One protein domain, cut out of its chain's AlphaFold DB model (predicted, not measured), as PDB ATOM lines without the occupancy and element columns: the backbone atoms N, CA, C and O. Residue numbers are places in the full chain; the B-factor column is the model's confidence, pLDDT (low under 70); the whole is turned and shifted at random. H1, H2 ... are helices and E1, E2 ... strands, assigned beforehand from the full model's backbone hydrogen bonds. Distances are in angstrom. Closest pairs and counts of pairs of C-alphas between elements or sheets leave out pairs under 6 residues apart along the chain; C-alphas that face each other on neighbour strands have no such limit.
ATOM      1  N   ARG A  12     110.796 106.652 175.810       45.88
ATOM      2  CA  ARG A  12     109.633 106.053 176.487       45.88
ATOM      3  C   ARG A  12     110.054 104.946 177.465       45.88
ATOM      4  O   ARG A  12     109.363 104.729 178.456       45.88
ATOM      5  N   PHE A  13     111.218 104.332 177.239       51.59
ATOM      6  CA  PHE A  13     111.800 103.264 178.060       51.59
ATOM      7  C   PHE A  13     112.767 103.749 179.154       51.59
ATOM      8  O   PHE A  13     113.454 102.933 179.750       51.59
ATOM      9  N   GLU A  14     112.861 105.049 179.449       62.44
ATOM     10  CA  GLU A  14     113.921 105.528 180.356       62.44
ATOM     11  C   GLU A  14     113.543 105.588 181.845       62.44
ATOM     12  O   GLU A  14     114.449 105.678 182.663       62.44
ATOM     13  N   GLY A  15     112.266 105.506 182.236       71.50
ATOM     14  CA  GLY A  15     111.847 105.632 183.645       71.50
ATOM     15  C   GLY A  15     110.620 106.513 183.869       71.50
ATOM     16  O   GLY A  15     109.939 106.842 182.906       71.50
ATOM     17  N   ASP A  16     110.332 106.923 185.106       83.44
ATOM     18  CA  ASP A  16     109.380 108.002 185.433       83.44
ATOM     19  C   ASP A  16     109.800 108.756 186.708       83.44
ATOM     20  O   ASP A  16     110.645 108.298 187.481       83.44
ATOM     21  N   TYR A  17     109.227 109.939 186.920       84.62
ATOM     22  CA  TYR A  17     109.374 110.674 188.167       84.62
ATOM     23  C   TYR A  17     108.442 110.117 189.248       84.62
ATOM     24  O   TYR A  17     107.269 109.833 189.004       84.62
ATOM     25  N   GLU A  18     108.957 110.011 190.468       87.25
ATOM     26  CA  GLU A  18     108.240 109.521 191.642       87.25
ATOM     27  C   GLU A  18     108.595 110.356 192.873       87.25
ATOM     28  O   GLU A  18     109.730 110.803 193.035       87.25
ATOM     29  N   ILE A  19     107.643 110.519 193.793       87.50
ATOM     30  CA  ILE A  19     107.931 111.056 195.125       87.50
ATOM     31  C   ILE A  19     108.355 109.896 196.024       87.50
ATOM     32  O   ILE A  19     107.562 109.001 196.322       87.50
ATOM     33  N   VAL A  20     109.593 109.946 196.501       87.38
ATOM     34  CA  VAL A  20     110.107 109.018 197.508       87.38
ATOM     35  C   VAL A  20     110.128 109.722 198.853       87.38
ATOM     36  O   VAL A  20     110.691 110.808 198.984       87.38
ATOM     37  N   VAL A  21     109.534 109.079 199.857       85.25
ATOM     38  CA  VAL A  21     109.543 109.550 201.241       85.25
ATOM     39  C   VAL A  21     110.469 108.660 202.065       85.25
ATOM     40  O   VAL A  21     110.346 107.437 202.048       85.25
ATOM     41  N   LYS A  22     111.419 109.275 202.768       81.19
ATOM     42  CA  LYS A  22     112.379 108.637 203.673       81.19
ATOM     43  C   LYS A  22     112.278 109.282 205.052       81.19
ATOM     44  O   LYS A  22     112.140 110.495 205.162       81.19
ATOM     45  N   GLY A  23     112.371 108.493 206.113       70.44
ATOM     46  CA  GLY A  23     112.331 108.990 207.490       70.44
ATOM     47  C   GLY A  23     111.757 107.951 208.441       70.44
ATOM     48  O   GLY A  23     111.061 107.037 208.009       70.44
ATOM     49  N   SER A  24     112.063 108.073 209.728       60.81
ATOM     50  CA  SER A  24     111.442 107.273 210.783       60.81
ATOM     51  C   SER A  24     111.186 108.138 212.020       60.81
ATOM     52  O   SER A  24     111.969 109.031 212.350       60.81
ATOM     53  N   GLY A  25     110.058 107.898 212.689       61.12
ATOM     54  CA  GLY A  25     109.791 108.271 214.085       61.12
ATOM     55  C   GLY A  25     109.652 109.756 214.466       61.12
ATOM     56  O   GLY A  25     108.946 110.030 215.427       61.12
ATOM     57  N   LYS A  26     110.298 110.723 213.795       71.75
ATOM     58  CA  LYS A  26     110.240 112.155 214.195       71.75
ATOM     59  C   LYS A  26     110.147 113.161 213.044       71.75
ATOM     60  O   LYS A  26     109.597 114.242 213.236       71.75
ATOM     61  N   MET A  27     110.658 112.832 211.859       72.19
ATOM     62  CA  MET A  27     110.580 113.686 210.667       72.19
ATOM     63  C   MET A  27     110.520 112.847 209.395       72.19
ATOM     64  O   MET A  27     111.216 111.838 209.273       72.19
ATOM     65  N   TRP A  28     109.734 113.324 208.432       75.88
ATOM     66  CA  TRP A  28     109.696 112.795 207.073       75.88
ATOM     67  C   TRP A  28     110.480 113.704 206.135       75.88
ATOM     68  O   TRP A  28     110.381 114.928 206.229       75.88
ATOM     69  N   PHE A  29     111.203 113.099 205.202       82.38
ATOM     70  CA  PHE A  29     111.889 113.758 204.102       82.38
ATOM     71  C   PHE A  29     111.320 113.207 202.802       82.38
ATOM     72  O   PHE A  29     111.487 112.027 202.504       82.38
ATOM     73  N   ALA A  30     110.635 114.041 202.033       86.25
ATOM     74  CA  ALA A  30     110.140 113.673 200.717       86.25
ATOM     75  C   ALA A  30     110.986 114.352 199.640       86.25
ATOM     76  O   ALA A  30     111.348 115.521 199.766       86.25
ATOM     77  N   SER A  31     111.298 113.621 198.579       87.06
ATOM     78  CA  SER A  31     112.070 114.111 197.438       87.06
ATOM     79  C   SER A  31     111.513 113.519 196.157       87.06
ATOM     80  O   SER A  31     111.145 112.341 196.144       87.06
ATOM     81  N   ILE A  32     111.501 114.297 195.079       88.06
ATOM     82  CA  ILE A  32     111.197 113.757 193.756       88.06
ATOM     83  C   ILE A  32     112.465 113.101 193.211       88.06
ATOM     84  O   ILE A  32     113.547 113.700 193.218       88.06
ATOM     85  N   VAL A  33     112.341 111.863 192.750       88.00
ATOM     86  CA  VAL A  33     113.404 111.106 192.091       88.00
ATOM     87  C   VAL A  33     112.938 110.704 190.703       88.00
ATOM     88  O   VAL A  33     111.749 110.515 190.473       88.00
ATOM     89  N   PHE A  34     113.878 110.535 189.787       87.25
ATOM     90  CA  PHE A  34     113.635 109.815 188.548       87.25
ATOM     91  C   PHE A  34     114.029 108.353 188.754       87.25
ATOM     92  O   PHE A  34     115.188 108.081 189.085       87.25
ATOM     93  N   ARG A  35     113.083 107.429 188.593       85.88
ATOM     94  CA  ARG A  35     113.337 105.989 188.646       85.88
ATOM     95  C   ARG A  35     113.440 105.458 187.230       85.88
ATOM     96  O   ARG A  35     112.472 105.550 186.485       85.88
ATOM     97  N   ASP A  36     114.597 104.916 186.874       83.25
ATOM     98  CA  ASP A  36     114.790 104.299 185.564       83.25
ATOM     99  C   ASP A  36     114.206 102.878 185.480       83.25
ATOM    100  O   ASP A  36     113.747 102.309 186.473       83.25
ATOM    101  N   VAL A  37     114.227 102.286 184.284       77.75
ATOM    102  CA  VAL A  37     113.749 100.909 184.049       77.75
ATOM    103  C   VAL A  37     114.558  99.831 184.765       77.75
ATOM    104  O   VAL A  37     114.055  98.728 184.956       77.75
ATOM    105  N   SER A  38     115.780 100.140 185.207       78.81
ATOM    106  CA  SER A  38     116.567  99.247 186.067       78.81
ATOM    107  C   SER A  38     116.174  99.363 187.546       78.81
ATOM    108  O   SER A  38     116.719  98.666 188.399       78.81
ATOM    109  N   GLY A  39     115.221 100.246 187.867       77.12
ATOM    110  CA  GLY A  39     114.768 100.532 189.222       77.12
ATOM    111  C   GLY A  39     115.684 101.488 189.987       77.12
ATOM    112  O   GLY A  39     115.450 101.732 191.176       77.12
ATOM    113  N   ARG A  40     116.713 102.058 189.346       80.88
ATOM    114  CA  ARG A  40     117.656 102.968 189.997       80.88
ATOM    115  C   ARG A  40     117.030 104.353 190.128       80.88
ATOM    116  O   ARG A  40     116.627 104.985 189.155       80.88
ATOM    117  N   ALA A  41     116.977 104.843 191.364       83.44
ATOM    118  CA  ALA A  41     116.454 106.164 191.685       83.44
ATOM    119  C   ALA A  41     117.567 107.219 191.656       83.44
ATOM    120  O   ALA A  41     118.541 107.133 192.407       83.44
ATOM    121  N   THR A  42     117.398 108.246 190.825       83.00
ATOM    122  CA  THR A  42     118.269 109.425 190.791       83.00
ATOM    123  C   THR A  42     117.527 110.624 191.385       83.00
ATOM    124  O   THR A  42     116.468 110.977 190.865       83.00
ATOM    125  N   PRO A  43     118.033 111.265 192.451       74.88
ATOM    126  CA  PRO A  43     117.378 112.431 193.034       74.88
ATOM    127  C   PRO A  43     117.373 113.615 192.063       74.88
ATOM    128  O   PRO A  43     118.359 113.866 191.369       74.88
ATOM    129  N   THR A  44     116.257 114.339 192.033       76.56
ATOM    130  CA  THR A  44     116.128 115.597 191.287       76.56
ATOM    131  C   THR A  44     116.611 116.777 192.139       76.56
ATOM    132  O   THR A  44     116.726 116.665 193.361       76.56
ATOM    133  N   THR A  45     116.896 117.930 191.519       67.44
ATOM    134  CA  THR A  45     117.203 119.172 192.272       67.44
ATOM    135  C   THR A  45     115.953 119.973 192.656       67.44
ATOM    136  O   THR A  45     116.063 120.967 193.375       67.44
ATOM    137  N   TYR A  46     114.765 119.525 192.232       63.88
ATOM    138  CA  TYR A  46     113.471 120.023 192.699       63.88
ATOM    139  C   TYR A  46     113.248 119.557 194.146       63.88
ATOM    140  O   TYR A  46     112.659 118.515 194.393       63.88
ATOM    141  N   SER A  47     113.801 120.323 195.089       62.81
ATOM    142  CA  SER A  47     113.478 120.399 196.526       62.81
ATOM    143  C   SER A  47     113.203 119.103 197.311       62.81
ATOM    144  O   SER A  47     112.275 118.342 197.063       62.81
ATOM    145  N   CYS A  48     113.921 118.952 198.424       72.19
ATOM    146  CA  CYS A  48     113.515 118.069 199.514       72.19
ATOM    147  C   CYS A  48     112.519 118.805 200.424       72.19
ATOM    148  O   CYS A  48     112.826 119.896 200.911       72.19
ATOM    149  N   GLN A  49     111.347 118.219 200.662       83.06
ATOM    150  CA  GLN A  49     110.355 118.733 201.607       83.06
ATOM    151  C   GLN A  49     110.437 117.971 202.926       83.06
ATOM    152  O   GLN A  49     110.578 116.747 202.944       83.06
ATOM    153  N   LYS A  50     110.326 118.701 204.038       79.06
ATOM    154  CA  LYS A  50     110.306 118.116 205.383       79.06
ATOM    155  C   LYS A  50     108.915 118.247 205.986       79.06
ATOM    156  O   LYS A  50     108.312 119.313 205.925       79.06
ATOM    157  N   GLY A  51     108.419 117.168 206.580       72.56
ATOM    158  CA  GLY A  51     107.117 117.127 207.250       72.56
ATOM    159  C   GLY A  51     107.255 116.935 208.753       72.56
ATOM    160  O   GLY A  51     108.131 116.191 209.202       72.56
ATOM    161  N   LYS A  52     106.373 117.582 209.528       65.94
ATOM    162  CA  LYS A  52     106.242 117.344 210.974       65.94
ATOM    163  C   LYS A  52     105.616 115.973 211.255       65.94
ATOM    164  O   LYS A  52     104.865 115.434 210.444       65.94
ATOM    165  N   TYR A  53     105.922 115.437 212.434       63.31
ATOM    166  CA  TYR A  53     105.293 114.237 212.975       63.31
ATOM    167  C   TYR A  53     103.805 114.497 213.267       63.31
ATOM    168  O   TYR A  53     103.476 115.533 213.843       63.31
ATOM    169  N   GLY A  54     102.923 113.588 212.839       63.94
ATOM    170  CA  GLY A  54     101.464 113.710 212.992       63.94
ATOM    171  C   GLY A  54     100.652 113.434 211.720       63.94
ATOM    172  O   GLY A  54      99.440 113.287 211.799       63.94
ATOM    173  N   ASP A  55     101.309 113.317 210.565       70.62
ATOM    174  CA  ASP A  55     100.683 112.894 209.309       70.62
ATOM    175  C   ASP A  55     101.126 111.459 208.966       70.62
ATOM    176  O   ASP A  55     102.178 111.279 208.337       70.62
ATOM    177  N   PRO A  56     100.390 110.427 209.427       66.12
ATOM    178  CA  PRO A  56     100.756 109.024 209.209       66.12
ATOM    179  C   PRO A  56     100.754 108.646 207.724       66.12
ATOM    180  O   PRO A  56     101.482 107.746 207.314       66.12
ATOM    181  N   GLU A  57      99.990 109.370 206.909       71.00
ATOM    182  CA  GLU A  57      99.892 109.140 205.470       71.00
ATOM    183  C   GLU A  57     100.850 110.010 204.651       71.00
ATOM    184  O   GLU A  57     100.918 109.882 203.425       71.00
ATOM    185  N   GLN A  58     101.624 110.885 205.306       78.31
ATOM    186  CA  GLN A  58     102.598 111.761 204.652       78.31
ATOM    187  C   GLN A  58     101.941 112.651 203.568       78.31
ATOM    188  O   GLN A  58     102.609 113.099 202.627       78.31
ATOM    189  N   ARG A  59     100.629 112.910 203.682       79.06
ATOM    190  CA  ARG A  59      99.813 113.700 202.747       79.06
ATOM    191  C   ARG A  59     100.383 115.097 202.536       79.06
ATOM    192  O   ARG A  59     100.420 115.561 201.402       79.06
ATOM    193  N   ILE A  60     100.854 115.757 203.590       79.75
ATOM    194  CA  ILE A  60     101.386 117.125 203.556       79.75
ATOM    195  C   ILE A  60     102.639 117.185 202.680       79.75
ATOM    196  O   ILE A  60     102.716 118.009 201.771       79.75
ATOM    197  N   VAL A  61     103.605 116.289 202.910       81.19
ATOM    198  CA  VAL A  61     104.865 116.281 202.146       81.19
ATOM    199  C   VAL A  61     104.666 115.800 200.711       81.19
ATOM    200  O   VAL A  61     105.316 116.318 199.805       81.19
ATOM    201  N   ARG A  62     103.732 114.869 200.476       82.06
ATOM    202  CA  ARG A  62     103.354 114.432 199.123       82.06
ATOM    203  C   ARG A  62     102.647 115.543 198.354       82.06
ATOM    204  O   ARG A  62     103.069 115.863 197.249       82.06
ATOM    205  N   LYS A  63     101.642 116.188 198.953       85.00
ATOM    206  CA  LYS A  63     100.902 117.303 198.341       85.00
ATOM    207  C   LYS A  63     101.820 118.477 198.008       85.00
ATOM    208  O   LYS A  63     101.670 119.069 196.945       85.00
ATOM    209  N   ALA A  64     102.791 118.780 198.873       82.12
ATOM    210  CA  ALA A  64     103.773 119.835 198.627       82.12
ATOM    211  C   ALA A  64     104.648 119.571 197.387       82.12
ATOM    212  O   ALA A  64     105.040 120.516 196.713       82.12
ATOM    213  N   LEU A  65     104.931 118.301 197.075       86.19
ATOM    214  CA  LEU A  65     105.735 117.899 195.914       86.19
ATOM    215  C   LEU A  65     104.901 117.511 194.687       86.19
ATOM    216  O   LEU A  65     105.453 117.355 193.602       86.19
ATOM    217  N   GLN A  66     103.585 117.363 194.834       88.00
ATOM    218  CA  GLN A  66     102.681 116.910 193.776       88.00
ATOM    219  C   GLN A  66     102.752 117.815 192.536       88.00
ATOM    220  O   GLN A  66     102.923 117.326 191.424       88.00
ATOM    221  N   ALA A  67     102.691 119.136 192.734       85.88
ATOM    222  CA  ALA A  67     102.741 120.100 191.635       85.88
ATOM    223  C   ALA A  67     104.084 120.060 190.887       85.88
ATOM    224  O   ALA A  67     104.127 120.182 189.663       85.88
ATOM    225  N   ASP A  68     105.189 119.861 191.608       85.75
ATOM    226  CA  ASP A  68     106.514 119.749 190.999       85.75
ATOM    227  C   ASP A  68     106.688 118.411 190.266       85.75
ATOM    228  O   ASP A  68     107.253 118.378 189.172       85.75
ATOM    229  N   LEU A  69     106.124 117.323 190.800       87.62
ATOM    230  CA  LEU A  69     106.067 116.029 190.119       87.62
ATOM    231  C   LEU A  69     105.294 116.133 188.795       87.62
ATOM    232  O   LEU A  69     105.760 115.651 187.762       87.62
ATOM    233  N   GLU A  70     104.127 116.775 188.814       87.38
ATOM    234  CA  GLU A  70     103.301 116.986 187.622       87.38
ATOM    235  C   GLU A  70     104.019 117.845 186.580       87.38
ATOM    236  O   GLU A  70     104.015 117.499 185.398       87.38
ATOM    237  N   ARG A  71     104.721 118.903 187.004       84.88
ATOM    238  CA  ARG A  71     105.563 119.713 186.109       84.88
ATOM    239  C   ARG A  71     106.663 118.886 185.449       84.88
ATOM    240  O   ARG A  71     106.868 119.021 184.245       84.88
ATOM    241  N   LEU A  72     107.348 118.022 186.199       85.12
ATOM    242  CA  LEU A  72     108.417 117.167 185.667       85.12
ATOM    243  C   LEU A  72     107.884 116.111 184.690       85.12
ATOM    244  O   LEU A  72     108.478 115.884 183.632       85.12
ATOM    245  N   ARG A  73     106.727 115.512 184.991       85.44
ATOM    246  CA  ARG A  73     106.041 114.586 184.076       85.44
ATOM    247  C   ARG A  73     105.569 115.282 182.803       85.44
ATOM    248  O   ARG A  73     105.810 114.770 181.713       85.44
ATOM    249  N   ALA A  74     104.957 116.460 182.924       85.06
ATOM    250  CA  ALA A  74     104.518 117.259 181.781       85.06
ATOM    251  C   ALA A  74     105.704 117.702 180.911       85.06
ATOM    252  O   ALA A  74     105.641 117.620 179.684       85.06
ATOM    253  N   TYR A  75     106.807 118.115 181.541       83.25
ATOM    254  CA  TYR A  75     108.050 118.432 180.848       83.25
ATOM    255  C   TYR A  75     108.541 117.241 180.024       83.25
ATOM    256  O   TYR A  75     108.761 117.376 178.821       83.25
ATOM    257  N   ARG A  76     108.642 116.061 180.643       80.88
ATOM    258  CA  ARG A  76     109.101 114.851 179.958       80.88
ATOM    259  C   ARG A  76     108.156 114.425 178.837       80.88
ATOM    260  O   ARG A  76     108.631 114.042 177.774       80.88
ATOM    261  N   ALA A  77     106.843 114.526 179.036       81.81
ATOM    262  CA  ALA A  77     105.865 114.251 177.985       81.81
ATOM    263  C   ALA A  77     106.041 115.186 176.773       81.81
ATOM    264  O   ALA A  77     105.843 114.764 175.638       81.81
ATOM    265  N   LYS A  78     106.451 116.440 177.009       78.12
ATOM    266  CA  LYS A  78     106.686 117.438 175.958       78.12
ATOM    267  C   LYS A  78     108.030 117.265 175.244       78.12
ATOM    268  O   LYS A  78     108.090 117.437 174.032       78.12
ATOM    269  N   THR A  79     109.112 117.000 175.976       77.12
ATOM    270  CA  THR A  79     110.487 117.046 175.436       77.12
ATOM    271  C   THR A  79     111.103 115.673 175.191       77.12
ATOM    272  O   THR A  79     112.117 115.575 174.504       77.12
ATOM    273  N   GLY A  80     110.540 114.617 175.781       73.75
ATOM    274  CA  GLY A  80     111.131 113.282 175.827       73.75
ATOM    275  C   GLY A  80     112.342 113.165 176.757       73.75
ATOM    276  O   GLY A  80     112.836 112.067 176.962       73.75
ATOM    277  N   ARG A  81     112.834 114.252 177.363       72.69
ATOM    278  CA  ARG A  81     114.091 114.248 178.132       72.69
ATOM    279  C   ARG A  81     113.848 114.346 179.634       72.69
ATOM    280  O   ARG A  81     112.815 114.833 180.093       72.69
ATOM    281  N   ARG A  82     114.848 113.926 180.418       77.62
ATOM    282  CA  ARG A  82     114.919 114.226 181.854       77.62
ATOM    283  C   ARG A  82     115.254 115.701 182.056       77.62
ATOM    284  O   ARG A  82     116.185 116.212 181.443       77.62
ATOM    285  N   TRP A  83     114.549 116.364 182.961       74.12
ATOM    286  CA  TRP A  83     114.757 117.778 183.278       74.12
ATOM    287  C   TRP A  83     116.183 118.090 183.778       74.12
ATOM    288  O   TRP A  83     116.736 119.146 183.474       74.12
ATOM    289  N   GLU A  84     116.834 117.155 184.482       70.31
ATOM    290  CA  GLU A  84     118.231 117.317 184.913       70.31
ATOM    291  C   GLU A  84     119.200 117.502 183.736       70.31
ATOM    292  O   GLU A  84     120.197 118.208 183.880       70.31
ATOM    293  N   ILE A  85     118.903 116.901 182.577       63.94
ATOM    294  CA  ILE A  85     119.729 117.031 181.370       63.94
ATOM    295  C   ILE A  85     119.687 118.478 180.878       63.94
ATOM    296  O   ILE A  85     120.739 119.067 180.654       63.94
ATOM    297  N   GLU A  86     118.506 119.096 180.820       62.41
ATOM    298  CA  GLU A  86     118.377 120.504 180.423       62.41
ATOM    299  C   GLU A  86     119.066 121.445 181.418       62.41
ATOM    300  O   GLU A  86     119.714 122.407 181.013       62.41
ATOM    301  N   LYS A  87     118.991 121.164 182.724       66.25
ATOM    302  CA  LYS A  87     119.710 121.952 183.739       66.25
ATOM    303  C   LYS A  87     121.222 121.896 183.555       66.25
ATOM    304  O   LYS A  87     121.878 122.935 183.638       66.25
ATOM    305  N   VAL A  88     121.774 120.711 183.307       61.44
ATOM    306  CA  VAL A  88     123.212 120.543 183.058       61.44
ATOM    307  C   VAL A  88     123.606 121.197 181.734       61.44
ATOM    308  O   VAL A  88     124.570 121.959 181.707       61.44
ATOM    309  N   GLU A  89     122.847 120.983 180.659       56.81
ATOM    310  CA  GLU A  89     123.092 121.603 179.350       56.81
ATOM    311  C   GLU A  89     122.998 123.136 179.412       56.81
ATOM    312  O   GLU A  89     123.874 123.828 178.892       56.81
ATOM    313  N   GLY A  90     122.006 123.679 180.119       59.75
ATOM    314  CA  GLY A  90     121.840 125.114 180.346       59.75
ATOM    315  C   GLY A  90     122.974 125.713 181.176       59.75
ATOM    316  O   GLY A  90     123.506 126.768 180.827       59.75
ATOM    317  N   GLN A  91     123.421 125.022 182.228       59.94
ATOM    318  CA  GLN A  91     124.582 125.443 183.018       59.94
ATOM    319  C   GLN A  91     125.873 125.416 182.182       59.94
ATOM    320  O   GLN A  91     126.694 126.330 182.276       59.94
ATOM    321  N   VAL A  92     126.059 124.396 181.342       56.72
ATOM    322  CA  VAL A  92     127.202 124.299 180.419       56.72
ATOM    323  C   VAL A  92     127.149 125.410 179.370       56.72
ATOM    324  O   VAL A  92     128.178 126.035 179.107       56.72
ATOM    325  N   ALA A  93     125.972 125.716 178.819       54.75
ATOM    326  CA  ALA A  93     125.774 126.813 177.877       54.75
ATOM    327  C   ALA A  93     126.081 128.177 178.515       54.75
ATOM    328  O   ALA A  93     126.834 128.956 177.930       54.75
ATOM    329  N   LEU A  94     125.598 128.426 179.740       60.09
ATOM    330  CA  LEU A  94     125.908 129.628 180.527       60.09
ATOM    331  C   LEU A  94     127.404 129.750 180.840       60.09
ATOM    332  O   LEU A  94     127.992 130.822 180.718       60.09
ATOM    333  N   ASN A  95     128.061 128.650 181.206       58.00
ATOM    334  CA  ASN A  95     129.500 128.656 181.468       58.00
ATOM    335  C   ASN A  95     130.318 128.866 180.183       58.00
ATOM    336  O   ASN A  95     131.389 129.479 180.216       58.00
ATOM    337  N   ARG A  96     129.818 128.381 179.041       54.34
ATOM    338  CA  ARG A  96     130.433 128.585 177.727       54.34
ATOM    339  C   ARG A  96     130.301 130.040 177.281       54.34
ATOM    340  O   ARG A  96     131.312 130.624 176.896       54.34
ATOM    341  N   THR A  97     129.123 130.653 177.399       57.25
ATOM    342  CA  THR A  97     128.935 132.087 177.115       57.25
ATOM    343  C   THR A  97     129.737 132.962 178.075       57.25
ATOM    344  O   THR A  97     130.410 133.881 177.617       57.25
ATOM    345  N   ALA A  98     129.795 132.629 179.369       55.84
ATOM    346  CA  ALA A  98     130.635 133.337 180.338       55.84
ATOM    347  C   ALA A  98     132.137 133.261 179.992       55.84
ATOM    348  O   ALA A  98     132.855 134.255 180.109       55.84
ATOM    349  N   ARG A  99     132.631 132.105 179.520       56.00
ATOM    350  CA  ARG A  99     134.015 131.969 179.025       56.00
ATOM    351  C   ARG A  99     134.264 132.763 177.743       56.00
ATOM    352  O   ARG A  99     135.338 133.346 177.615       56.00
ATOM    353  N   HIS A 100     133.306 132.802 176.817       53.34
ATOM    354  CA  HIS A 100     133.418 133.621 175.606       53.34
ATOM    355  C   HIS A 100     133.391 135.127 175.921       53.34
ATOM    356  O   HIS A 100     134.226 135.849 175.388       53.34
ATOM    357  N   ALA A 101     132.540 135.585 176.845       53.12
ATOM    358  CA  ALA A 101     132.497 136.980 177.297       53.12
ATOM    359  C   ALA A 101     133.809 137.416 177.978       53.12
ATOM    360  O   ALA A 101     134.357 138.466 177.651       53.12
ATOM    361  N   ARG A 102     134.380 136.561 178.842       54.81
ATOM    362  CA  ARG A 102     135.691 136.807 179.472       54.81
ATOM    363  C   ARG A 102     136.843 136.862 178.466       54.81
ATOM    364  O   ARG A 102     137.757 137.655 178.645       54.81
TER     365      ARG A 102
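AT A GLANCE: This is residues 12 to 102 of the 124 residues of an uncharacterized protein of Microvirga ossetica (UniProt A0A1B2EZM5). A small twisted sheet, E1 to E4, is covered by one helix, H1, running along E2; a second helix, H2, turns away at H1's far end as an arm, its residues 88 to 102 sticking out. The printed part has 91 residues with four named strands, then two named helices, class mixed. The sheet is antiparallel and branched at E2; E1, E2 and E3 make a meander, successive antiparallel neighbours. It is loose, radius of gyration of the C-alphas 16.1 A, spanning 53 by 33 by 22 A.

HOW THE PARTS SIT: E1, residues 16 to 22, and E2, residues 27 to 35, form a hairpin; N 18 and O 33 are 2.8 A apart. On the other side of E2 are E3, residues 41 to 43, a hairpin with E2 (N 34 and O 42, 2.8 A), and E4, residues 49 to 52 (N 30 and O 49, 2.9 A). H1, residues 59 to 79, is on the sheet at a height of 7.9 A; its closest C-alphas to E4 are Val 61 and Gly 51, 5.6 A. H2, residues 83 to 102, only just touches H1 with 3 pairs of C-alphas within 8 A, the closest Leu 72 and Trp 83, 6.8 A. Every O i to N i+4 pair is within hydrogen-bond range in H2, 15 of 17 in H1.

IN THESE COORDINATES: E1 begins at C-alpha 16 (109.380, 108.002, 185.433); H2 ends at C-alpha 102 (135.691, 136.807, 179.472). E2 measures 23.5 A, H1 29.5 A, H2 28.5 A.

THE WHOLE: The printed part has no cut and no long link. Confidence is low at residues 85 to 102, among others.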